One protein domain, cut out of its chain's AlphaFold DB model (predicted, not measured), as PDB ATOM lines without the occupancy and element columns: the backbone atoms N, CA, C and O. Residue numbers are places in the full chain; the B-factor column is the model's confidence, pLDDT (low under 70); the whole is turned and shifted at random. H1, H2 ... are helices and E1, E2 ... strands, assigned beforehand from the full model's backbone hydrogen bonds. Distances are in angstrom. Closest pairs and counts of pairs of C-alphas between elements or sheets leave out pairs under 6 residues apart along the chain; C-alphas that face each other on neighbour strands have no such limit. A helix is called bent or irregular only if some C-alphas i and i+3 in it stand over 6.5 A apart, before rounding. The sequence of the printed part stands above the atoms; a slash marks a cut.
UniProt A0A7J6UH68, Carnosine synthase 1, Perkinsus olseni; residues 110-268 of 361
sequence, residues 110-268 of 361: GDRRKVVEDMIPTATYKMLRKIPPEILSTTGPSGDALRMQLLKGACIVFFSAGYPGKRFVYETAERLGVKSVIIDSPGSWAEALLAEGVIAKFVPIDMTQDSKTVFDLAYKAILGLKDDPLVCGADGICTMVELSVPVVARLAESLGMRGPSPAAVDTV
ATOM      1  N   GLY A 110     157.103 215.776 275.369       89.88
ATOM      2  CA  GLY A 110     157.752 215.308 274.146       89.88
ATOM      3  C   GLY A 110     157.547 216.261 272.971       89.88
ATOM      4  O   GLY A 110     158.511 216.593 272.286       89.88
ATOM      5  N   ASP A 111     156.324 216.755 272.771       91.69
ATOM      6  CA  ASP A 111     156.029 217.701 271.687       91.69
ATOM      7  C   ASP A 111     156.680 219.059 271.938       91.69
ATOM      8  O   ASP A 111     157.279 219.636 271.034       91.69
ATOM      9  N   ARG A 112     156.664 219.532 273.190       89.69
ATOM     10  CA  ARG A 112     157.350 220.772 273.570       89.69
ATOM     11  C   ARG A 112     158.853 220.689 273.312       89.69
ATOM     12  O   ARG A 112     159.451 221.657 272.850       89.69
ATOM     13  N   ARG A 113     159.467 219.536 273.594       88.38
ATOM     14  CA  ARG A 113     160.891 219.304 273.320       88.38
ATOM     15  C   ARG A 113     161.187 219.374 271.823       88.38
ATOM     16  O   ARG A 113     162.111 220.085 271.451       88.38
ATOM     17  N   LYS A 114     160.363 218.731 270.988       90.69
ATOM     18  CA  LYS A 114     160.484 218.804 269.521       90.69
ATOM     19  C   LYS A 114     160.389 220.241 269.011       90.69
ATOM     20  O   LYS A 114     161.246 220.662 268.252       90.69
ATOM     21  N   VAL A 115     159.420 221.024 269.493       90.81
ATOM     22  CA  VAL A 115     159.283 222.441 269.109       90.81
ATOM     23  C   VAL A 115     160.559 223.234 269.410       90.81
ATOM     24  O   VAL A 115     160.997 224.030 268.585       90.81
ATOM     25  N   VAL A 116     161.174 223.018 270.576       86.19
ATOM     26  CA  VAL A 116     162.429 223.693 270.950       86.19
ATOM     27  C   VAL A 116     163.616 223.209 270.107       86.19
ATOM     28  O   VAL A 116     164.490 224.010 269.787       86.19
ATOM     29  N   GLU A 117     163.661 221.924 269.753       84.75
ATOM     30  CA  GLU A 117     164.702 221.346 268.889       84.75
ATOM     31  C   GLU A 117     164.607 221.859 267.443       84.75
ATOM     32  O   GLU A 117     165.633 222.173 266.838       84.75
ATOM     33  N   ASP A 118     163.386 222.012 266.929       85.38
ATOM     34  CA  ASP A 118     163.101 222.513 265.581       85.38
ATOM     35  C   ASP A 118     163.216 224.048 265.480       85.38
ATOM     36  O   ASP A 118     163.278 224.611 264.382       85.38
ATOM     37  N   MET A 119     163.255 224.752 266.617       81.75
ATOM     38  CA  MET A 119     163.352 226.209 266.659       81.75
ATOM     39  C   MET A 119     164.701 226.680 266.102       81.75
ATOM     40  O   MET A 119     165.761 226.419 266.675       81.75
ATOM     41  N   ILE A 120     164.669 227.481 265.032       75.19
ATOM     42  CA  ILE A 120     165.862 228.175 264.533       75.19
ATOM     43  C   ILE A 120     166.307 229.198 265.591       75.19
ATOM     44  O   ILE A 120     165.581 230.162 265.851       75.19
ATOM     45  N   PRO A 121     167.503 229.054 266.192       80.12
ATOM     46  CA  PRO A 121     167.902 229.927 267.285       80.12
ATOM     47  C   PRO A 121     168.149 231.363 266.814       80.12
ATOM     48  O   PRO A 121     168.968 231.592 265.911       80.12
ATOM     49  N   THR A 122     167.510 232.334 267.470       83.75
ATOM     50  CA  THR A 122     167.725 233.757 267.180       83.75
ATOM     51  C   THR A 122     169.138 234.207 267.561       83.75
ATOM     52  O   THR A 122     169.856 233.537 268.314       83.75
ATOM     53  N   ALA A 123     169.565 235.368 267.054       84.75
ATOM     54  CA  ALA A 123     170.843 235.967 267.446       84.75
ATOM     55  C   ALA A 123     170.907 236.206 268.966       84.75
ATOM     56  O   ALA A 123     171.931 235.928 269.590       84.75
ATOM     57  N   THR A 124     169.793 236.634 269.567       86.81
ATOM     58  CA  THR A 124     169.640 236.809 271.016       86.81
ATOM     59  C   THR A 124     169.812 235.493 271.756       86.81
ATOM     60  O   THR A 124     170.579 235.421 272.712       86.81
ATOM     61  N   TYR A 125     169.180 234.418 271.285       86.19
ATOM     62  CA  TYR A 125     169.339 233.104 271.899       86.19
ATOM     63  C   TYR A 125     170.793 232.606 271.828       86.19
ATOM     64  O   TYR A 125     171.346 232.148 272.830       86.19
ATOM     65  N   LYS A 126     171.449 232.735 270.666       87.56
ATOM     66  CA  LYS A 126     172.863 232.351 270.484       87.56
ATOM     67  C   LYS A 126     173.799 233.156 271.386       87.56
ATOM     68  O   LYS A 126     174.755 232.597 271.914       87.56
ATOM     69  N   MET A 127     173.520 234.446 271.553       90.00
ATOM     70  CA  MET A 127     174.237 235.347 272.453       90.00
ATOM     71  C   MET A 127     174.068 234.912 273.916       90.00
ATOM     72  O   MET A 127     175.061 234.671 274.597       90.00
ATOM     73  N   LEU A 128     172.825 234.720 274.375       89.69
ATOM     74  CA  LEU A 128     172.523 234.322 275.754       89.69
ATOM     75  C   LEU A 128     173.117 232.960 276.127       89.69
ATOM     76  O   LEU A 128     173.519 232.780 277.269       89.69
ATOM     77  N   ARG A 129     173.239 232.008 275.187       89.31
ATOM     78  CA  ARG A 129     173.886 230.706 275.451       89.31
ATOM     79  C   ARG A 129     175.376 230.793 275.786       89.31
ATOM     80  O   ARG A 129     175.912 229.817 276.299       89.31
ATOM     81  N   LYS A 130     176.042 231.911 275.483       90.31
ATOM     82  CA  LYS A 130     177.445 232.129 275.862       90.31
ATOM     83  C   LYS A 130     177.593 232.569 277.317       90.31
ATOM     84  O   LYS A 130     178.696 232.483 277.842       90.31
ATOM     85  N   ILE A 131     176.516 233.049 277.942       92.12
ATOM     86  CA  ILE A 131     176.534 233.610 279.292       92.12
ATOM     87  C   ILE A 131     175.975 232.571 280.275       92.12
ATOM     88  O   ILE A 131     174.842 232.116 280.091       92.12
ATOM     89  N   PRO A 132     176.737 232.188 281.315       91.62
ATOM     90  CA  PRO A 132     176.254 231.299 282.364       91.62
ATOM     91  C   PRO A 132     174.991 231.844 283.063       91.62
ATOM     92  O   PRO A 132     174.906 233.054 283.314       91.62
ATOM     93  N   PRO A 133     174.010 230.986 283.407       90.06
ATOM     94  CA  PRO A 133     172.802 231.396 284.127       90.06
ATOM     95  C   PRO A 133     173.087 232.125 285.443       90.06
ATOM     96  O   PRO A 133     172.373 233.063 285.788       90.06
ATOM     97  N   GLU A 134     174.150 231.733 286.146       91.50
ATOM     98  CA  GLU A 134     174.561 232.311 287.425       91.50
ATOM     99  C   GLU A 134     174.903 233.794 287.244       91.50
ATOM    100  O   GLU A 134     174.367 234.642 287.957       91.50
ATOM    101  N   ILE A 135     175.686 234.118 286.206       91.50
ATOM    102  CA  ILE A 135     176.052 235.498 285.858       91.50
ATOM    103  C   ILE A 135     174.798 236.300 285.486       91.50
ATOM    104  O   ILE A 135     174.599 237.397 286.009       91.50
ATOM    105  N   LEU A 136     173.905 235.733 284.661       89.12
ATOM    106  CA  LEU A 136     172.643 236.381 284.273       89.12
ATOM    107  C   LEU A 136     171.705 236.650 285.457       89.12
ATOM    108  O   LEU A 136     170.919 237.597 285.400       89.12
ATOM    109  N   SER A 137     171.772 235.829 286.507       90.56
ATOM    110  CA  SER A 137     170.947 235.945 287.717       90.56
ATOM    111  C   SER A 137     171.556 236.824 288.814       90.56
ATOM    112  O   SER A 137     170.908 237.050 289.832       90.56
ATOM    113  N   THR A 138     172.769 237.352 288.603       92.19
ATOM    114  CA  THR A 138     173.457 238.220 289.571       92.19
ATOM    115  C   THR A 138     172.572 239.409 289.942       92.19
ATOM    116  O   THR A 138     172.069 240.124 289.069       92.19
ATOM    117  N   THR A 139     172.357 239.621 291.236       93.31
ATOM    118  CA  THR A 139     171.573 240.747 291.751       93.31
ATOM    119  C   THR A 139     172.440 241.997 291.902       93.31
ATOM    120  O   THR A 139     173.661 241.918 292.029       93.31
ATOM    121  N   GLY A 140     171.800 243.166 291.889       92.25
ATOM    122  CA  GLY A 140     172.469 244.455 292.048       92.25
ATOM    123  C   GLY A 140     172.837 245.141 290.724       92.25
ATOM    124  O   GLY A 140     172.576 244.603 289.643       92.25
ATOM    125  N   PRO A 141     173.461 246.333 290.801       90.81
ATOM    126  CA  PRO A 141     173.575 247.251 289.665       90.81
ATOM    127  C   PRO A 141     174.289 246.678 288.435       90.81
ATOM    128  O   PRO A 141     173.886 246.955 287.310       90.81
ATOM    129  N   SER A 142     175.330 245.862 288.627       86.19
ATOM    130  CA  SER A 142     176.084 245.250 287.523       86.19
ATOM    131  C   SER A 142     175.274 244.185 286.781       86.19
ATOM    132  O   SER A 142     175.276 244.153 285.552       86.19
ATOM    133  N   GLY A 143     174.533 243.347 287.511       90.38
ATOM    134  CA  GLY A 143     173.633 242.362 286.915       90.38
ATOM    135  C   GLY A 143     172.451 243.012 286.196       90.38
ATOM    136  O   GLY A 143     172.064 242.562 285.116       90.38
ATOM    137  N   ASP A 144     171.903 244.097 286.754       90.06
ATOM    138  CA  ASP A 144     170.850 244.885 286.105       90.06
ATOM    139  C   ASP A 144     171.357 245.530 284.812       90.06
ATOM    140  O   ASP A 144     170.719 245.382 283.768       90.06
ATOM    141  N   ALA A 145     172.538 246.157 284.847       88.94
ATOM    142  CA  ALA A 145     173.176 246.740 283.670       88.94
ATOM    143  C   ALA A 145     173.424 245.693 282.574       88.94
ATOM    144  O   ALA A 145     173.095 245.940 281.413       88.94
ATOM    145  N   LEU A 146     173.913 244.500 282.940       90.31
ATOM    146  CA  LEU A 146     174.077 243.392 282.000       90.31
ATOM    147  C   LEU A 146     172.733 243.007 281.363       90.31
ATOM    148  O   LEU A 146     172.626 242.963 280.140       90.31
ATOM    149  N   ARG A 147     171.684 242.761 282.159       90.25
ATOM    150  CA  ARG A 147     170.357 242.388 281.631       90.25
ATOM    151  C   ARG A 147     169.771 243.472 280.722       90.25
ATOM    152  O   ARG A 147     169.238 243.138 279.667       90.25
ATOM    153  N   MET A 148     169.909 244.746 281.089       88.69
ATOM    154  CA  MET A 148     169.480 245.882 280.266       88.69
ATOM    155  C   MET A 148     170.262 245.959 278.950       88.69
ATOM    156  O   MET A 148     169.662 246.116 277.889       88.69
ATOM    157  N   GLN A 149     171.584 245.774 278.983       86.62
ATOM    158  CA  GLN A 149     172.413 245.754 277.778       86.62
ATOM    159  C   GLN A 149     172.026 244.600 276.846       86.62
ATOM    160  O   GLN A 149     171.929 244.787 275.633       86.62
ATOM    161  N   LEU A 150     171.761 243.415 277.400       88.81
ATOM    162  CA  LEU A 150     171.379 242.233 276.627       88.81
ATOM    163  C   LEU A 150     169.996 242.362 275.975       88.81
ATOM    164  O   LEU A 150     169.710 241.593 275.058       88.81
ATOM    165  N   LEU A 151     169.153 243.313 276.399       88.38
ATOM    166  CA  LEU A 151     167.883 243.633 275.736       88.38
ATOM    167  C   LEU A 151     168.065 244.484 274.476       88.38
ATOM    168  O   LEU A 151     167.200 244.442 273.599       88.38
ATOM    169  N   LYS A 152     169.183 245.202 274.337       87.62
ATOM    170  CA  LYS A 152     169.411 246.105 273.206       87.62
ATOM    171  C   LYS A 152     169.314 245.357 271.872       87.62
ATOM    172  O   LYS A 152     169.973 244.341 271.643       87.62
ATOM    173  N   GLY A 153     168.445 245.856 270.997       86.44
ATOM    174  CA  GLY A 153     168.117 245.286 269.694       86.44
ATOM    175  C   GLY A 153     167.176 244.075 269.733       86.44
ATOM    176  O   GLY A 153     167.004 243.437 268.694       86.44
ATOM    177  N   ALA A 154     166.636 243.677 270.900       91.06
ATOM    178  CA  ALA A 154     165.772 242.491 271.026       91.06
ATOM    179  C   ALA A 154     164.409 242.772 270.442       91.06
ATOM    180  O   ALA A 154     163.857 243.840 270.681       91.06
ATOM    181  N   CYS A 155     163.861 241.813 269.706       94.12
ATOM    182  CA  CYS A 155     162.477 241.895 269.278       94.12
ATOM    183  C   CYS A 155     161.588 241.228 270.323       94.12
ATOM    184  O   CYS A 155     161.592 240.001 270.448       94.12
ATOM    185  N   ILE A 156     160.808 242.026 271.044       96.69
ATOM    186  CA  ILE A 156     159.832 241.527 272.013       96.69
ATOM    187  C   ILE A 156     158.432 241.792 271.473       96.69
ATOM    188  O   ILE A 156     158.082 242.928 271.149       96.69
ATOM    189  N   VAL A 157     157.642 240.727 271.374       98.50
ATOM    190  CA  VAL A 157     156.231 240.809 271.004       98.50
ATOM    191  C   VAL A 157     155.410 241.067 272.266       98.50
ATOM    192  O   VAL A 157     155.462 240.291 273.218       98.50
ATOM    193  N   PHE A 158     154.636 242.143 272.270       98.44
ATOM    194  CA  PHE A 158     153.645 242.449 273.293       98.44
ATOM    195  C   PHE A 158     152.265 242.113 272.733       98.44
ATOM    196  O   PHE A 158     151.790 242.759 271.802       98.44
ATOM    197  N   PHE A 159     151.629 241.080 273.274       98.12
ATOM    198  CA  PHE A 159     150.255 240.738 272.925       98.12
ATOM    199  C   PHE A 159     149.299 241.544 273.809       98.12
ATOM    200  O   PHE A 159     149.343 241.401 275.029       98.12
ATOM    201  N   SER A 160     148.426 242.340 273.197       95.19
ATOM    202  CA  SER A 160     147.564 243.357 273.810       95.19
ATOM    203  C   SER A 160     148.353 244.465 274.512       95.19
ATOM    204  O   SER A 160     149.109 244.211 275.456       95.19
ATOM    205  N   ALA A 161     148.133 245.719 274.110       90.19
ATOM    206  CA  ALA A 161     148.891 246.832 274.668       90.19
ATOM    207  C   ALA A 161     148.447 247.232 276.090       90.19
ATOM    208  O   ALA A 161     149.175 247.918 276.814       90.19
ATOM    209  N   GLY A 162     147.249 246.801 276.489       89.50
ATOM    210  CA  GLY A 162     146.566 247.295 277.678       89.50
ATOM    211  C   GLY A 162     145.983 248.684 277.438       89.50
ATOM    212  O   GLY A 162     145.634 249.029 276.315       89.50
ATOM    213  N   TYR A 163     145.868 249.483 278.491       82.50
ATOM    214  CA  TYR A 163     145.297 250.828 278.438       82.50
ATOM    215  C   TYR A 163     146.378 251.903 278.222       82.50
ATOM    216  O   TYR A 163     147.547 251.652 278.531       82.50
ATOM    217  N   PRO A 164     146.015 253.121 277.770       85.94
ATOM    218  CA  PRO A 164     146.973 254.193 277.474       85.94
ATOM    219  C   PRO A 164     147.933 254.548 278.616       85.94
ATOM    220  O   PRO A 164     149.078 254.916 278.369       85.94
ATOM    221  N   GLY A 165     147.518 254.378 279.875       84.12
ATOM    222  CA  GLY A 165     148.377 254.600 281.043       84.12
ATOM    223  C   GLY A 165     149.604 253.681 281.097       84.12
ATOM    224  O   GLY A 165     150.592 254.022 281.736       84.12
ATOM    225  N   LYS A 166     149.605 252.558 280.366       87.25
ATOM    226  CA  LYS A 166     150.753 251.642 280.242       87.25
ATOM    227  C   LYS A 166     151.779 252.087 279.200       87.25
ATOM    228  O   LYS A 166     152.784 251.406 279.009       87.25
ATOM    229  N   ARG A 167     151.582 253.242 278.558       93.50
ATOM    230  CA  ARG A 167     152.518 253.837 277.593       93.50
ATOM    231  C   ARG A 167     153.971 253.850 278.069       93.50
ATOM    232  O   ARG A 167     154.859 253.527 277.281       93.50
ATOM    233  N   PHE A 168     154.205 254.135 279.351       93.19
ATOM    234  CA  PHE A 168     155.552 254.175 279.927       93.19
ATOM    235  C   PHE A 168     156.330 252.860 279.743       93.19
ATOM    236  O   PHE A 168     157.559 252.879 279.718       93.19
ATOM    237  N   VAL A 169     155.647 251.718 279.606       95.06
ATOM    238  CA  VAL A 169     156.266 250.404 279.373       95.06
ATOM    239  C   VAL A 169     156.938 250.373 278.008       95.06
ATOM    240  O   VAL A 169     158.098 249.978 277.902       95.06
ATOM    241  N   TYR A 170     156.240 250.841 276.975       95.56
ATOM    242  CA  TYR A 170     156.751 250.863 275.605       95.56
ATOM    243  C   TYR A 170     157.839 251.916 275.431       95.56
ATOM    244  O   TYR A 170     158.845 251.644 274.789       95.56
ATOM    245  N   GLU A 171     157.700 253.068 276.086       93.69
ATOM    246  CA  GLU A 171     158.766 254.074 276.146       93.69
ATOM    247  C   GLU A 171     159.994 253.553 276.900       93.69
ATOM    248  O   GLU A 171     161.128 253.842 276.534       93.69
ATOM    249  N   THR A 172     159.806 252.741 277.943       93.19
ATOM    250  CA  THR A 172     160.929 252.092 278.632       93.19
ATOM    251  C   THR A 172     161.603 251.059 277.736       93.19
ATOM    252  O   THR A 172     162.829 251.022 277.676       93.19
ATOM    253  N   ALA A 173     160.825 250.240 277.025       93.69
ATOM    254  CA  ALA A 173     161.346 249.268 276.071       93.69
ATOM    255  C   ALA A 173     162.152 249.962 274.958       93.69
ATOM    256  O   ALA A 173     163.272 249.545 274.663       93.69
ATOM    257  N   GLU A 174     161.631 251.064 274.418       92.00
ATOM    258  CA  GLU A 174     162.319 251.909 273.439       92.00
ATOM    259  C   GLU A 174     163.661 252.422 273.979       92.00
ATOM    260  O   GLU A 174     164.689 252.174 273.350       92.00
ATOM    261  N   ARG A 175     163.696 253.003 275.190       88.12
ATOM    262  CA  ARG A 175     164.944 253.477 275.827       88.12
ATOM    263  C   ARG A 175     165.981 252.375 276.035       88.12
ATOM    264  O   ARG A 175     167.181 252.643 276.024       88.12
ATOM    265  N   LEU A 176     165.532 251.137 276.239       89.69
ATOM    266  CA  LEU A 176     166.395 249.956 276.356       89.69
ATOM    267  C   LEU A 176     166.844 249.410 274.985       89.69
ATOM    268  O   LEU A 176     167.586 248.431 274.917       89.69
ATOM    269  N   GLY A 177     166.414 250.033 273.885       89.25
ATOM    270  CA  GLY A 177     166.705 249.619 272.517       89.25
ATOM    271  C   GLY A 177     165.929 248.378 272.077       89.25
ATOM    272  O   GLY A 177     166.378 247.678 271.168       89.25
ATOM    273  N   VAL A 178     164.808 248.060 272.725       92.75
ATOM    274  CA  VAL A 178     163.944 246.932 272.360       92.75
ATOM    275  C   VAL A 178     163.107 247.303 271.136       92.75
ATOM    276  O   VAL A 178     162.412 248.316 271.108       92.75
ATOM    277  N   LYS A 179     163.135 246.436 270.124       93.62
ATOM    278  CA  LYS A 179     162.283 246.497 268.935       93.62
ATOM    279  C   LYS A 179     160.913 245.913 269.289       93.62
ATOM    280  O   LYS A 179     160.656 244.728 269.083       93.62
ATOM    281  N   SER A 180     160.054 246.731 269.888       96.75
ATOM    282  CA  SER A 180     158.720 246.300 270.319       96.75
ATOM    283  C   SER A 180     157.806 246.033 269.120       96.75
ATOM    284  O   SER A 180     157.646 246.898 268.257       96.75
ATOM    285  N   VAL A 181     157.179 244.857 269.084       98.31
ATOM    286  CA  VAL A 181     156.080 244.532 268.162       98.31
ATOM    287  C   VAL A 181     154.813 244.385 268.986       98.31
ATOM    288  O   VAL A 181     154.760 243.522 269.856       98.31
ATOM    289  N   ILE A 182     153.797 245.201 268.733       98.50
ATOM    290  CA  ILE A 182     152.521 245.108 269.449       98.50
ATOM    291  C   ILE A 182     151.502 244.389 268.570       98.50
ATOM    292  O   ILE A 182     151.270 244.800 267.437       98.50
ATOM    293  N   ILE A 183     150.895 243.329 269.101       98.50
ATOM    294  CA  ILE A 183     149.702 242.692 268.536       98.50
ATOM    295  C   ILE A 183     148.502 243.199 269.327       98.50
ATOM    296  O   ILE A 183     148.458 242.980 270.535       98.50
ATOM    297  N   ASP A 184     147.536 243.849 268.689       96.06
ATOM    298  CA  ASP A 184     146.335 244.343 269.378       96.06
ATOM    299  C   ASP A 184     145.147 244.493 268.417       96.06
ATOM    300  O   ASP A 184     145.296 244.313 267.208       96.06
ATOM    301  N   SER A 185     143.969 244.828 268.946       92.06
ATOM    302  CA  SER A 185     142.786 245.127 268.130       92.06
ATOM    303  C   SER A 185     143.034 246.300 267.168       92.06
ATOM    304  O   SER A 185     143.695 247.271 267.556       92.06
ATOM    305  N   PRO A 186     142.467 246.272 265.944       91.06
ATOM    306  CA  PRO A 186     142.429 247.445 265.072       91.06
ATOM    307  C   PRO A 186     141.873 248.672 265.811       91.06
ATOM    308  O   PRO A 186     140.876 248.555 266.526       91.06
ATOM    309  N   GLY A 187     142.509 249.838 265.656       86.94
ATOM    310  CA  GLY A 187     142.103 251.063 266.355       86.94
ATOM    311  C   GLY A 187     142.548 251.151 267.819       86.94
ATOM    312  O   GLY A 187     142.127 252.067 268.528       86.94
ATOM    313  N   SER A 188     143.399 250.234 268.296       90.38
ATOM    314  CA  SER A 188     144.056 250.371 269.601       90.38
ATOM    315  C   SER A 188     144.881 251.661 269.662       90.38
ATOM    316  O   SER A 188     145.562 252.029 268.705       90.38
ATOM    317  N   TRP A 189     144.904 252.318 270.825       91.75
ATOM    318  CA  TRP A 189     145.741 253.503 271.073       91.75
ATOM    319  C   TRP A 189     147.231 253.243 270.800       91.75
ATOM    320  O   TRP A 189     147.984 254.166 270.492       91.75
ATOM    321  N   ALA A 190     147.658 251.983 270.907       91.44
ATOM    322  CA  ALA A 190     149.027 251.572 270.654       91.44
ATOM    323  C   ALA A 190     149.424 251.656 269.173       91.44
ATOM    324  O   ALA A 190     150.613 251.686 268.871       91.44
ATOM    325  N   GLU A 191     148.463 251.754 268.251       92.75
ATOM    326  CA  GLU A 191     148.737 251.996 266.834       92.75
ATOM    327  C   GLU A 191     149.448 253.346 266.629       92.75
ATOM    328  O   GLU A 191     150.401 253.439 265.853       92.75
ATOM    329  N   ALA A 192     149.092 254.367 267.419       92.56
ATOM    330  CA  ALA A 192     149.759 255.671 267.390       92.56
ATOM    331  C   ALA A 192     151.248 255.582 267.773       92.56
ATOM    332  O   ALA A 192     152.070 256.333 267.245       92.56
ATOM    333  N   LEU A 193     151.632 254.617 268.621       93.94
ATOM    334  CA  LEU A 193     153.029 254.417 269.022       93.94
ATOM    335  C   LEU A 193     153.934 254.052 267.843       93.94
ATOM    336  O   LEU A 193     155.138 254.315 267.906       93.94
ATOM    337  N   LEU A 194     153.380 253.448 266.785       93.50
ATOM    338  CA  LEU A 194     154.129 253.140 265.569       93.50
ATOM    339  C   LEU A 194     154.479 254.426 264.818       93.50
ATOM    340  O   LEU A 194     155.642 254.644 264.487       93.50
ATOM    341  N   ALA A 195     153.488 255.295 264.594       88.94
ATOM    342  CA  ALA A 195     153.684 256.579 263.920       88.94
ATOM    343  C   ALA A 195     154.638 257.496 264.702       88.94
ATOM    344  O   ALA A 195     155.432 258.235 264.126       88.94
ATOM    345  N   GLU A 196     154.595 257.404 266.028       91.31
ATOM    346  CA  GLU A 196     155.477 258.129 266.937       91.31
ATOM    347  C   GLU A 196     156.878 257.520 267.087       91.31
ATOM    348  O   GLU A 196     157.709 258.078 267.810       91.31
ATOM    349  N   GLY A 197     157.131 256.358 266.478       89.50
ATOM    350  CA  GLY A 197     158.422 255.687 266.527       89.50
ATOM    351  C   GLY A 197     158.790 255.083 267.887       89.50
ATOM    352  O   GLY A 197     159.966 254.823 268.138       89.50
ATOM    353  N   VAL A 198     157.820 254.876 268.782       93.19
ATOM    354  CA  VAL A 198     158.032 254.235 270.094       93.19
ATOM    355  C   VAL A 198     158.114 252.711 269.950       93.19
ATOM    356  O   VAL A 198     158.840 252.048 270.688       93.19
ATOM    357  N   ILE A 199     157.399 252.141 268.979       95.56
ATOM    358  CA  ILE A 199     157.430 250.706 268.667       95.56
ATOM    359  C   ILE A 199     157.902 250.471 267.235       95.56
ATOM    360  O   ILE A 199     157.750 251.329 266.369       95.56
ATOM    361  N   ALA A 200     158.453 249.287 266.979       94.62
ATOM    362  CA  ALA A 200     158.950 248.902 265.664       94.62
ATOM    363  C   ALA A 200     157.830 248.456 264.717       94.62
ATOM    364  O   ALA A 200     157.932 248.641 263.506       94.62
ATOM    365  N   LYS A 201     156.768 247.838 265.250       96.19
ATOM    366  CA  LYS A 201     155.655 247.332 264.438       96.19
ATOM    367  C   LYS A 201     154.362 247.244 265.244       96.19
ATOM    368  O   LYS A 201     154.385 246.849 266.408       96.19
ATOM    369  N   PHE A 202     153.245 247.530 264.585       97.81
ATOM    370  CA  PHE A 202     151.901 247.219 265.060       97.81
ATOM    371  C   PHE A 202     151.282 246.148 264.155       97.81
ATOM    372  O   PHE A 202     151.415 246.211 262.931       97.81
ATOM    373  N   VAL A 203     150.658 245.138 264.752       98.31
ATOM    374  CA  VAL A 203     150.020 244.015 264.064       98.31
ATOM    375  C   VAL A 203     148.556 243.963 264.508       98.31
ATOM    376  O   VAL A 203     148.274 243.480 265.607       98.31
ATOM    377  N   PRO A 204     147.620 244.450 263.678       97.06
ATOM    378  CA  PRO A 204     146.205 244.418 264.015       97.06
ATOM    379  C   PRO A 204     145.662 242.984 263.940       97.06
ATOM    380  O   PRO A 204     145.815 242.310 262.920       97.06
ATOM    381  N   ILE A 205     145.001 242.523 265.003       96.88
ATOM    382  CA  ILE A 205     144.254 241.258 265.039       96.88
ATOM    383  C   ILE A 205     142.866 241.517 265.601       96.88
ATOM    384  O   ILE A 205     142.716 242.076 266.681       96.88
ATOM    385  N   ASP A 206     141.849 241.076 264.871       92.69
ATOM    386  CA  ASP A 206     140.459 241.176 265.293       92.69
ATOM    387  C   ASP A 206     140.175 240.286 266.520       92.69
ATOM    388  O   ASP A 206     140.040 239.066 266.417       92.69
ATOM    389  N   MET A 207     140.064 240.915 267.695       89.38
ATOM    390  CA  MET A 207     139.748 240.246 268.961       89.38
ATOM    391  C   MET A 207     138.241 239.977 269.142       89.38
ATOM    392  O   MET A 207     137.830 239.498 270.202       89.38
ATOM    393  N   THR A 208     137.395 240.280 268.148       88.38
ATOM    394  CA  THR A 208     135.985 239.843 268.129       88.38
ATOM    395  C   THR A 208     135.837 238.358 267.780       88.38
ATOM    396  O   THR A 208     134.782 237.770 268.010       88.38
ATOM    397  N   GLN A 209     136.912 237.728 267.298       90.69
ATOM    398  CA  GLN A 209     136.989 236.297 267.016       90.69
ATOM    399  C   GLN A 209     137.166 235.461 268.297       90.69
ATOM    400  O   GLN A 209     137.491 235.973 269.370       90.69
ATOM    401  N   ASP A 210     136.957 234.148 268.184       90.25
ATOM    402  CA  ASP A 210     137.231 233.195 269.262       90.25
ATOM    403  C   ASP A 210     138.734 233.084 269.578       90.25
ATOM    404  O   ASP A 210     139.601 233.419 268.762       90.25
ATOM    405  N   SER A 211     139.057 232.579 270.769       94.06
ATOM    406  CA  SER A 211     140.443 232.515 271.243       94.06
ATOM    407  C   SER A 211     141.349 231.624 270.399       94.06
ATOM    408  O   SER A 211     142.535 231.933 270.262       94.06
ATOM    409  N   LYS A 212     140.828 230.547 269.801       96.50
ATOM    410  CA  LYS A 212     141.596 229.697 268.884       96.50
ATOM    411  C   LYS A 212     141.967 230.459 267.612       96.50
ATOM    412  O   LYS A 212     143.122 230.410 267.190       96.50
ATOM    413  N   THR A 213     141.019 231.177 267.019       97.06
ATOM    414  CA  THR A 213     141.254 231.981 265.813       97.06
ATOM    415  C   THR A 213     142.258 233.102 266.083       97.06
ATOM    416  O   THR A 213     143.231 233.243 265.341       97.06
ATOM    417  N   VAL A 214     142.092 233.839 267.187       97.50
ATOM    418  CA  VAL A 214     143.050 234.872 267.623       97.50
ATOM    419  C   VAL A 214     144.445 234.282 267.831       97.50
ATOM    420  O   VAL A 214     145.437 234.849 267.365       97.50
ATOM    421  N   PHE A 215     144.529 233.115 268.478       98.38
ATOM    422  CA  PHE A 215     145.781 232.386 268.632       98.38
ATOM    423  C   PHE A 215     146.436 232.101 267.266       98.38
ATOM    424  O   PHE A 215     147.617 232.398 267.079       98.38
ATOM    425  N   ASP A 216     145.691 231.519 266.319       98.38
ATOM    426  CA  ASP A 216     146.227 231.068 265.030       98.38
ATOM    427  C   ASP A 216     146.737 232.250 264.190       98.38
ATOM    428  O   ASP A 216     147.782 232.153 263.538       98.38
ATOM    429  N   LEU A 217     146.030 233.384 264.233       98.44
ATOM    430  CA  LEU A 217     146.441 234.631 263.584       98.44
ATOM    431  C   LEU A 217     147.726 235.191 264.205       98.44
ATOM    432  O   LEU A 217     148.671 235.504 263.481       98.44
ATOM    433  N   ALA A 218     147.795 235.255 265.537       98.50
ATOM    434  CA  ALA A 218     148.967 235.761 266.244       98.50
ATOM    435  C   ALA A 218     150.195 234.876 266.018       98.50
ATOM    436  O   ALA A 218     151.286 235.380 265.754       98.50
ATOM    437  N   TYR A 219     150.019 233.555 266.041       98.12
ATOM    438  CA  TYR A 219     151.083 232.599 265.756       98.12
ATOM    439  C   TYR A 219     151.661 232.791 264.349       98.12
ATOM    440  O   TYR A 219     152.878 232.905 264.191       98.12
ATOM    441  N   LYS A 220     150.796 232.902 263.331       97.94
ATOM    442  CA  LYS A 220     151.214 233.175 261.947       97.94
ATOM    443  C   LYS A 220     151.935 234.516 261.823       97.94
ATOM    444  O   LYS A 220     152.979 234.576 261.176       97.94
ATOM    445  N   ALA A 221     151.415 235.565 262.458       98.00
ATOM    446  CA  ALA A 221     152.031 236.885 262.431       98.00
ATOM    447  C   ALA A 221     153.438 236.872 263.047       98.00
ATOM    448  O   ALA A 221     154.368 237.405 262.446       98.00
ATOM    449  N   ILE A 222     153.615 236.206 264.194       97.38
ATOM    450  CA  ILE A 222     154.915 236.110 264.871       97.38
ATOM    451  C   ILE A 222     155.913 235.289 264.047       97.38
ATOM    452  O   ILE A 222     157.066 235.696 263.916       97.38
ATOM    453  N   LEU A 223     155.484 234.175 263.442       94.75
ATOM    454  CA  LEU A 223     156.337 233.404 262.530       94.75
ATOM    455  C   LEU A 223     156.782 234.228 261.316       94.75
ATOM    456  O   LEU A 223     157.932 234.114 260.892       94.75
ATOM    457  N   GLY A 224     155.897 235.073 260.783       94.94
ATOM    458  CA  GLY A 224     156.198 235.971 259.668       94.94
ATOM    459  C   GLY A 224     157.246 237.039 259.993       94.94
ATOM    460  O   GLY A 224     157.899 237.542 259.083       94.94
ATOM    461  N   LEU A 225     157.485 237.346 261.276       93.62
ATOM    462  CA  LEU A 225     158.505 238.323 261.670       93.62
ATOM    463  C   LEU A 225     159.921 237.886 261.289       93.62
ATOM    464  O   LEU A 225     160.790 238.745 261.182       93.62
ATOM    465  N   LYS A 226     160.175 236.585 261.082       89.75
ATOM    466  CA  LYS A 226     161.507 236.061 260.728       89.75
ATOM    467  C   LYS A 226     162.089 236.726 259.469       89.75
ATOM    468  O   LYS A 226     163.292 236.959 259.415       89.75
ATOM    469  N   ASP A 227     161.224 237.059 258.512       88.88
ATOM    470  CA  ASP A 227     161.586 237.636 257.215       88.88
ATOM    471  C   ASP A 227     161.461 239.172 257.213       88.88
ATOM    472  O   ASP A 227     161.719 239.827 256.205       88.88
ATOM    473  N   ASP A 228     161.060 239.771 258.340       90.12
ATOM    474  CA  ASP A 228     160.909 241.217 258.466       90.12
ATOM    475  C   ASP A 228     162.292 241.902 258.511       90.12
ATOM    476  O   ASP A 228     163.130 241.546 259.344       90.12
ATOM    477  N   PRO A 229     162.567 242.904 257.660       86.25
ATOM    478  CA  PRO A 229     163.896 243.510 257.570       86.25
ATOM    479  C   PRO A 229     164.283 244.322 258.815       86.25
ATOM    480  O   PRO A 229     165.470 244.520 259.072       86.25
ATOM    481  N   LEU A 230     163.308 244.786 259.602       87.19
ATOM    482  CA  LEU A 230     163.548 245.623 260.773       87.19
ATOM    483  C   LEU A 230     163.770 244.780 262.032       87.19
ATOM    484  O   LEU A 230     164.728 245.002 262.787       87.19
ATOM    485  N   VAL A 231     162.871 243.818 262.266       88.81
ATOM    486  CA  VAL A 231     162.863 243.014 263.498       88.81
ATOM    487  C   VAL A 231     163.439 241.610 263.326       88.81
ATOM    488  O   VAL A 231     163.870 241.039 264.323       88.81
ATOM    489  N   CYS A 232     163.471 241.076 262.098       86.75
ATOM    490  CA  CYS A 232     164.024 239.793 261.616       86.75
ATOM    491  C   CYS A 232     163.720 238.526 262.447       86.75
ATOM    492  O   CYS A 232     164.513 237.576 262.481       86.75
ATOM    493  N   GLY A 233     162.638 238.544 263.216       90.31
ATOM    494  CA  GLY A 233     162.192 237.465 264.093       90.31
ATOM    495  C   GLY A 233     162.017 237.930 265.532       90.31
ATOM    496  O   GLY A 233     162.650 238.891 265.958       90.31
ATOM    497  N   ALA A 234     161.168 237.229 266.279       93.75
ATOM    498  CA  ALA A 234     160.897 237.514 267.682       93.75
ATOM    499  C   ALA A 234     161.834 236.735 268.615       93.75
ATOM    500  O   ALA A 234     162.062 235.540 268.431       93.75
ATOM    501  N   ASP A 235     162.348 237.415 269.638       93.44
ATOM    502  CA  ASP A 235     163.214 236.846 270.677       93.44
ATOM    503  C   ASP A 235     162.442 236.463 271.945       93.44
ATOM    504  O   ASP A 235     162.908 235.648 272.743       93.44
ATOM    505  N   GLY A 236     161.264 237.053 272.138       95.00
ATOM    506  CA  GLY A 236     160.384 236.771 273.260       95.00
ATOM    507  C   GLY A 236     158.985 237.333 273.042       95.00
ATOM    508  O   GLY A 236     158.758 238.164 272.160       95.00
ATOM    509  N   ILE A 237     158.054 236.874 273.873       97.62
ATOM    510  CA  ILE A 237     156.667 237.329 273.897       97.62
ATOM    511  C   ILE A 237     156.227 237.574 275.340       97.62
ATOM    512  O   ILE A 237     156.570 236.813 276.245       97.62
ATOM    513  N   CYS A 238     155.466 238.639 275.560       97.12
ATOM    514  CA  CYS A 238     154.833 238.943 276.836       97.12
ATOM    515  C   CYS A 238     153.504 239.682 276.617       97.12
ATOM    516  O   CYS A 238     153.074 239.899 275.483       97.12
ATOM    517  N   THR A 239     152.825 240.039 277.701       96.19
ATOM    518  CA  THR A 239     151.599 240.839 277.660       96.19
ATOM    519  C   THR A 239     151.517 241.742 278.873       96.19
ATOM    520  O   THR A 239     152.044 241.414 279.936       96.19
ATOM    521  N   MET A 240     150.815 242.857 278.703       88.88
ATOM    522  CA  MET A 240     150.443 243.750 279.791       88.88
ATOM    523  C   MET A 240     148.992 243.543 280.248       88.88
ATOM    524  O   MET A 240     148.491 244.336 281.042       88.88
ATOM    525  N   VAL A 241     148.301 242.515 279.748       88.44
ATOM    526  CA  VAL A 241     146.880 242.253 280.007       88.44
ATOM    527  C   VAL A 241     146.713 240.848 280.580       88.44
ATOM    528  O   VAL A 241     147.063 239.859 279.940       88.44
ATOM    529  N   GLU A 242     146.136 240.743 281.781       86.81
ATOM    530  CA  GLU A 242     145.930 239.462 282.482       86.81
ATOM    531  C   GLU A 242     145.145 238.449 281.631       86.81
ATOM    532  O   GLU A 242     145.475 237.258 281.578       86.81
ATOM    533  N   LEU A 243     144.123 238.932 280.917       89.06
ATOM    534  CA  LEU A 243     143.272 238.114 280.054       89.06
ATOM    535  C   LEU A 243     144.039 237.504 278.877       89.06
ATOM    536  O   LEU A 243     143.648 236.452 278.386       89.06
ATOM    537  N   SER A 244     145.161 238.100 278.480       94.44
ATOM    538  CA  SER A 244     145.999 237.620 277.382       94.44
ATOM    539  C   SER A 244     147.091 236.642 277.834       94.44
ATOM    540  O   SER A 244     147.766 236.034 277.003       94.44
ATOM    541  N   VAL A 245     147.271 236.420 279.141       95.25
ATOM    542  CA  VAL A 245     148.284 235.481 279.659       95.25
ATOM    543  C   VAL A 245     148.079 234.043 279.137       95.25
ATOM    544  O   VAL A 245     149.072 233.436 278.724       95.25
ATOM    545  N   PRO A 246     146.849 233.483 279.064       96.12
ATOM    546  CA  PRO A 246     146.623 232.141 278.519       96.12
ATOM    547  C   PRO A 246     147.051 231.973 277.058       96.12
ATOM    548  O   PRO A 246     147.668 230.956 276.725       96.12
ATOM    549  N   VAL A 247     146.763 232.957 276.195       97.44
ATOM    550  CA  VAL A 247     147.159 232.908 274.776       97.44
ATOM    551  C   VAL A 247     148.670 233.095 274.623       97.44
ATOM    552  O   VAL A 247     149.302 232.346 273.881       97.44
ATOM    553  N   VAL A 248     149.277 234.003 275.392       98.12
ATOM    554  CA  VAL A 248     150.728 234.261 275.375       98.12
ATOM    555  C   VAL A 248     151.528 233.048 275.831       98.12
ATOM    556  O   VAL A 248     152.518 232.707 275.191       98.12
ATOM    557  N   ALA A 249     151.091 232.352 276.883       97.88
ATOM    558  CA  ALA A 249     151.754 231.136 277.356       97.88
ATOM    559  C   ALA A 249     151.765 230.039 276.282       97.88
ATOM    560  O   ALA A 249     152.776 229.376 276.062       97.88
ATOM    561  N   ARG A 250     150.647 229.881 275.565       97.88
ATOM    562  CA  ARG A 250     150.523 228.917 274.463       97.88
ATOM    563  C   ARG A 250     151.327 229.341 273.240       97.88
ATOM    564  O   ARG A 250     151.932 228.484 272.599       97.88
ATOM    565  N   LEU A 251     151.362 230.637 272.918       97.69
ATOM    566  CA  LEU A 251     152.211 231.180 271.851       97.69
ATOM    567  C   LEU A 251     153.680 230.905 272.164       97.69
ATOM    568  O   LEU A 251     154.373 230.359 271.312       97.69
ATOM    569  N   ALA A 252     154.124 231.188 273.390       96.69
ATOM    570  CA  ALA A 252     155.480 230.887 273.829       96.69
ATOM    571  C   ALA A 252     155.796 229.388 273.708       96.69
ATOM    572  O   ALA A 252     156.803 229.034 273.100       96.69
ATOM    573  N   GLU A 253     154.903 228.514 274.196       96.31
ATOM    574  CA  GLU A 253     155.072 227.058 274.104       96.31
ATOM    575  C   GLU A 253     155.224 226.584 272.652       96.31
ATOM    576  O   GLU A 253     156.132 225.814 272.351       96.31
ATOM    577  N   SER A 254     154.381 227.065 271.734       95.50
ATOM    578  CA  SER A 254     154.404 226.612 270.336       95.50
ATOM    579  C   SER A 254     155.449 227.285 269.460       95.50
ATOM    580  O   SER A 254     155.746 226.771 268.389       95.50
ATOM    581  N   LEU A 255     156.017 228.405 269.899       93.44
ATOM    582  CA  LEU A 255     157.140 229.063 269.232       93.44
ATOM    583  C   LEU A 255     158.500 228.633 269.811       93.44
ATOM    584  O   LEU A 255     159.528 229.149 269.379       93.44
ATOM    585  N   GLY A 256     158.519 227.743 270.811       92.31
ATOM    586  CA  GLY A 256     159.744 227.335 271.508       92.31
ATOM    587  C   GLY A 256     160.368 228.446 272.361       92.31
ATOM    588  O   GLY A 256     161.524 228.348 272.773       92.31
ATOM    589  N   MET A 257     159.619 229.517 272.632       92.12
ATOM    590  CA  MET A 257     160.083 230.654 273.419       92.12
ATOM    591  C   MET A 257     159.948 230.383 274.917       92.12
ATOM    592  O   MET A 257     159.131 229.584 275.375       92.12
ATOM    593  N   ARG A 258     160.741 231.105 275.713       89.19
ATOM    594  CA  ARG A 258     160.607 231.070 277.172       89.19
ATOM    595  C   ARG A 258     159.315 231.767 277.596       89.19
ATOM    596  O   ARG A 258     159.027 232.869 277.144       89.19
ATOM    597  N   GLY A 259     158.586 231.138 278.510       91.81
ATOM    598  CA  GLY A 259     157.353 231.654 279.086       91.81
ATOM    599  C   GLY A 259     156.826 230.720 280.177       91.81
ATOM    600  O   GLY A 259     157.387 229.638 280.381       91.81
ATOM    601  N   PRO A 260     155.773 231.122 280.906       93.38
ATOM    602  CA  PRO A 260     155.124 230.237 281.861       93.38
ATOM    603  C   PRO A 260     154.489 229.043 281.136       93.38
ATOM    604  O   PRO A 260     153.997 229.171 280.016       93.38
ATOM    605  N   SER A 261     154.471 227.876 281.785       94.31
ATOM    606  CA  SER A 261     153.779 226.700 281.246       94.31
ATOM    607  C   SER A 261     152.279 226.988 281.099       94.31
ATOM    608  O   SER A 261     151.676 227.456 282.071       94.31
ATOM    609  N   PRO A 262     151.640 226.644 279.963       96.12
ATOM    610  CA  PRO A 262     150.192 226.777 279.817       96.12
ATOM    611  C   PRO A 262     149.405 226.054 280.916       96.12
ATOM    612  O   PRO A 262     148.454 226.613 281.442       96.12
ATOM    613  N   ALA A 263     149.854 224.873 281.358       93.56
ATOM    614  CA  ALA A 263     149.206 224.143 282.451       93.56
ATOM    615  C   ALA A 263     149.276 224.895 283.795       93.56
ATOM    616  O   ALA A 263     148.318 224.887 284.571       93.56
ATOM    617  N   ALA A 264     150.399 225.567 284.069       94.44
ATOM    618  CA  ALA A 264     150.531 226.411 285.253       94.44
ATOM    619  C   ALA A 264     149.621 227.642 285.154       94.44
ATOM    620  O   ALA A 264     148.942 227.965 286.124       94.44
ATOM    621  N   VAL A 265     149.557 228.283 283.980       95.31
ATOM    622  CA  VAL A 265     148.664 229.424 283.724       95.31
ATOM    623  C   VAL A 265     147.198 229.041 283.918       95.31
ATOM    624  O   VAL A 265     146.493 229.716 284.664       95.31
ATOM    625  N   ASP A 266     146.760 227.932 283.325       93.00
ATOM    626  CA  ASP A 266     145.384 227.441 283.462       93.00
ATOM    627  C   ASP A 266     145.049 227.128 284.932       93.00
ATOM    628  O   ASP A 266     143.942 227.388 285.396       93.00
ATOM    629  N   THR A 267     146.024 226.624 285.700       92.62
ATOM    630  CA  THR A 267     145.861 226.361 287.139       92.62
ATOM    631  C   THR A 267     145.695 227.645 287.949       92.62
ATOM    632  O   THR A 267     144.871 227.672 288.856       92.62
ATOM    633  N   VAL A 268     146.465 228.702 287.664       91.31
ATOM    634  CA  VAL A 268     146.418 229.948 288.459       91.31
ATOM    635  C   VAL A 268     145.281 230.886 288.055       91.31
ATOM    636  O   VAL A 268     144.846 231.691 288.876       91.31
TER     637      VAL A 268
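What this domain is: This is residues 110 to 268 of the 361 residues of the protein "Carnosine synthase 1" of Perkinsus olseni (UniProt A0A7J6UH68). A small twisted sheet of four parallel strands is the core of three layers, with H7 and H8 over one face and H5 and H6 over the other. H1 packs on the end of H8, H9 folds back along H8, and H2, H3 and H4 make a loose arm beyond the strands' first residues. The printed part has 159 residues, with named elements in the order H1 H2 H3 H4 E1 H5 E2 H6 E3 H7 E4 H8 H9, and the sheet's order is E3 E2 E1 E4. The class is mixed, helices and strands; the whole is compact, with a radius of gyration of the C-alphas of 15.7 A and spans of 44 by 41 by 34 A.

How they stand to each other: The sheet runs from edge strand E3, residues 201 to 204, through E2, residues 179 to 184, and E1, residues 155 to 159, to edge strand E4, residues 236 to 238. Within hydrogen-bond range are N 203 and O 182 at 2.8 A, N 158 and O 181 at 2.8 A, and N 157 and O 236 at 2.9 A. On one face are H7, residues 211 to 227, at a height of 9.3 A over the sheet, and H8, residues 242 to 254, which lies over E4 at a height of 6.3 A over the sheet. On the opposite face are H5, residues 164 to 175, at 10.9 A, and H6, residues 189 to 195, at 8.6 A. E1, H5, E2 and E2, H6, E3 are strand-helix-strand units, two parallel neighbour strands with a helix between; E3, H7, E4 is a split one, with E2 and E1 between its strands; the three crossovers are right-handed. H8 touches H7 with residues 247 to 251 alone, at a steep tilt of 55 degrees; the closest C-alphas, of Phe 215 and Val 247, are 6.3 A apart. With residues 253 to 254 alone H8 touches H1, residues 110 to 118, the closest C-alphas being those of Val 115 and Ser 254 at 6.5 A. H8 and H9, residues 262 to 268, form a hairpin; their closest C-alphas, of Ala 249 and Pro 262, are 5.2 A apart. H3, residues 133 to 136, touches H4, residues 141 to 151, the closest C-alphas being those of Leu 136 and Gly 143 at 6.6 A. H2, residues 123 to 128, is close to H4 but not clearly touching: the closest C-alphas, of Thr 124 and Leu 150, are 8.0 A apart. Every O i to N i+4 pair is within hydrogen-bond range in H1, H2, H4 and H9, against 5 of 8 in H5, 11 of 13 in H7, 7 of 9 in H8 and 0 of 3 in H6, which has 4 of 4 O i to N i+3 pairs in range; H3 is too short for an i+4 pair.

Where its parts are: H1 begins at C-alpha 110 (157.752, 215.308, 274.146) and H9 ends at C-alpha 268 (146.418, 229.948, 288.459). H7 is 25.9 A long, H8 19.6 A, H5 18.1 A and E2 16.1 A. H5 and H8 are irregular: C-alphas 165 and 168 are 7.3 A apart, and 243 and 246 are 7.0 A apart.

The domain as a whole: The two C-alphas farthest apart, of Ser 142 and Gln 209, are 45.0 A apart. The printed part has no cut and no long link; residues 129 to 134 stand free. The mean pLDDT of the printed part is 92.0, and no printed residue is under 70.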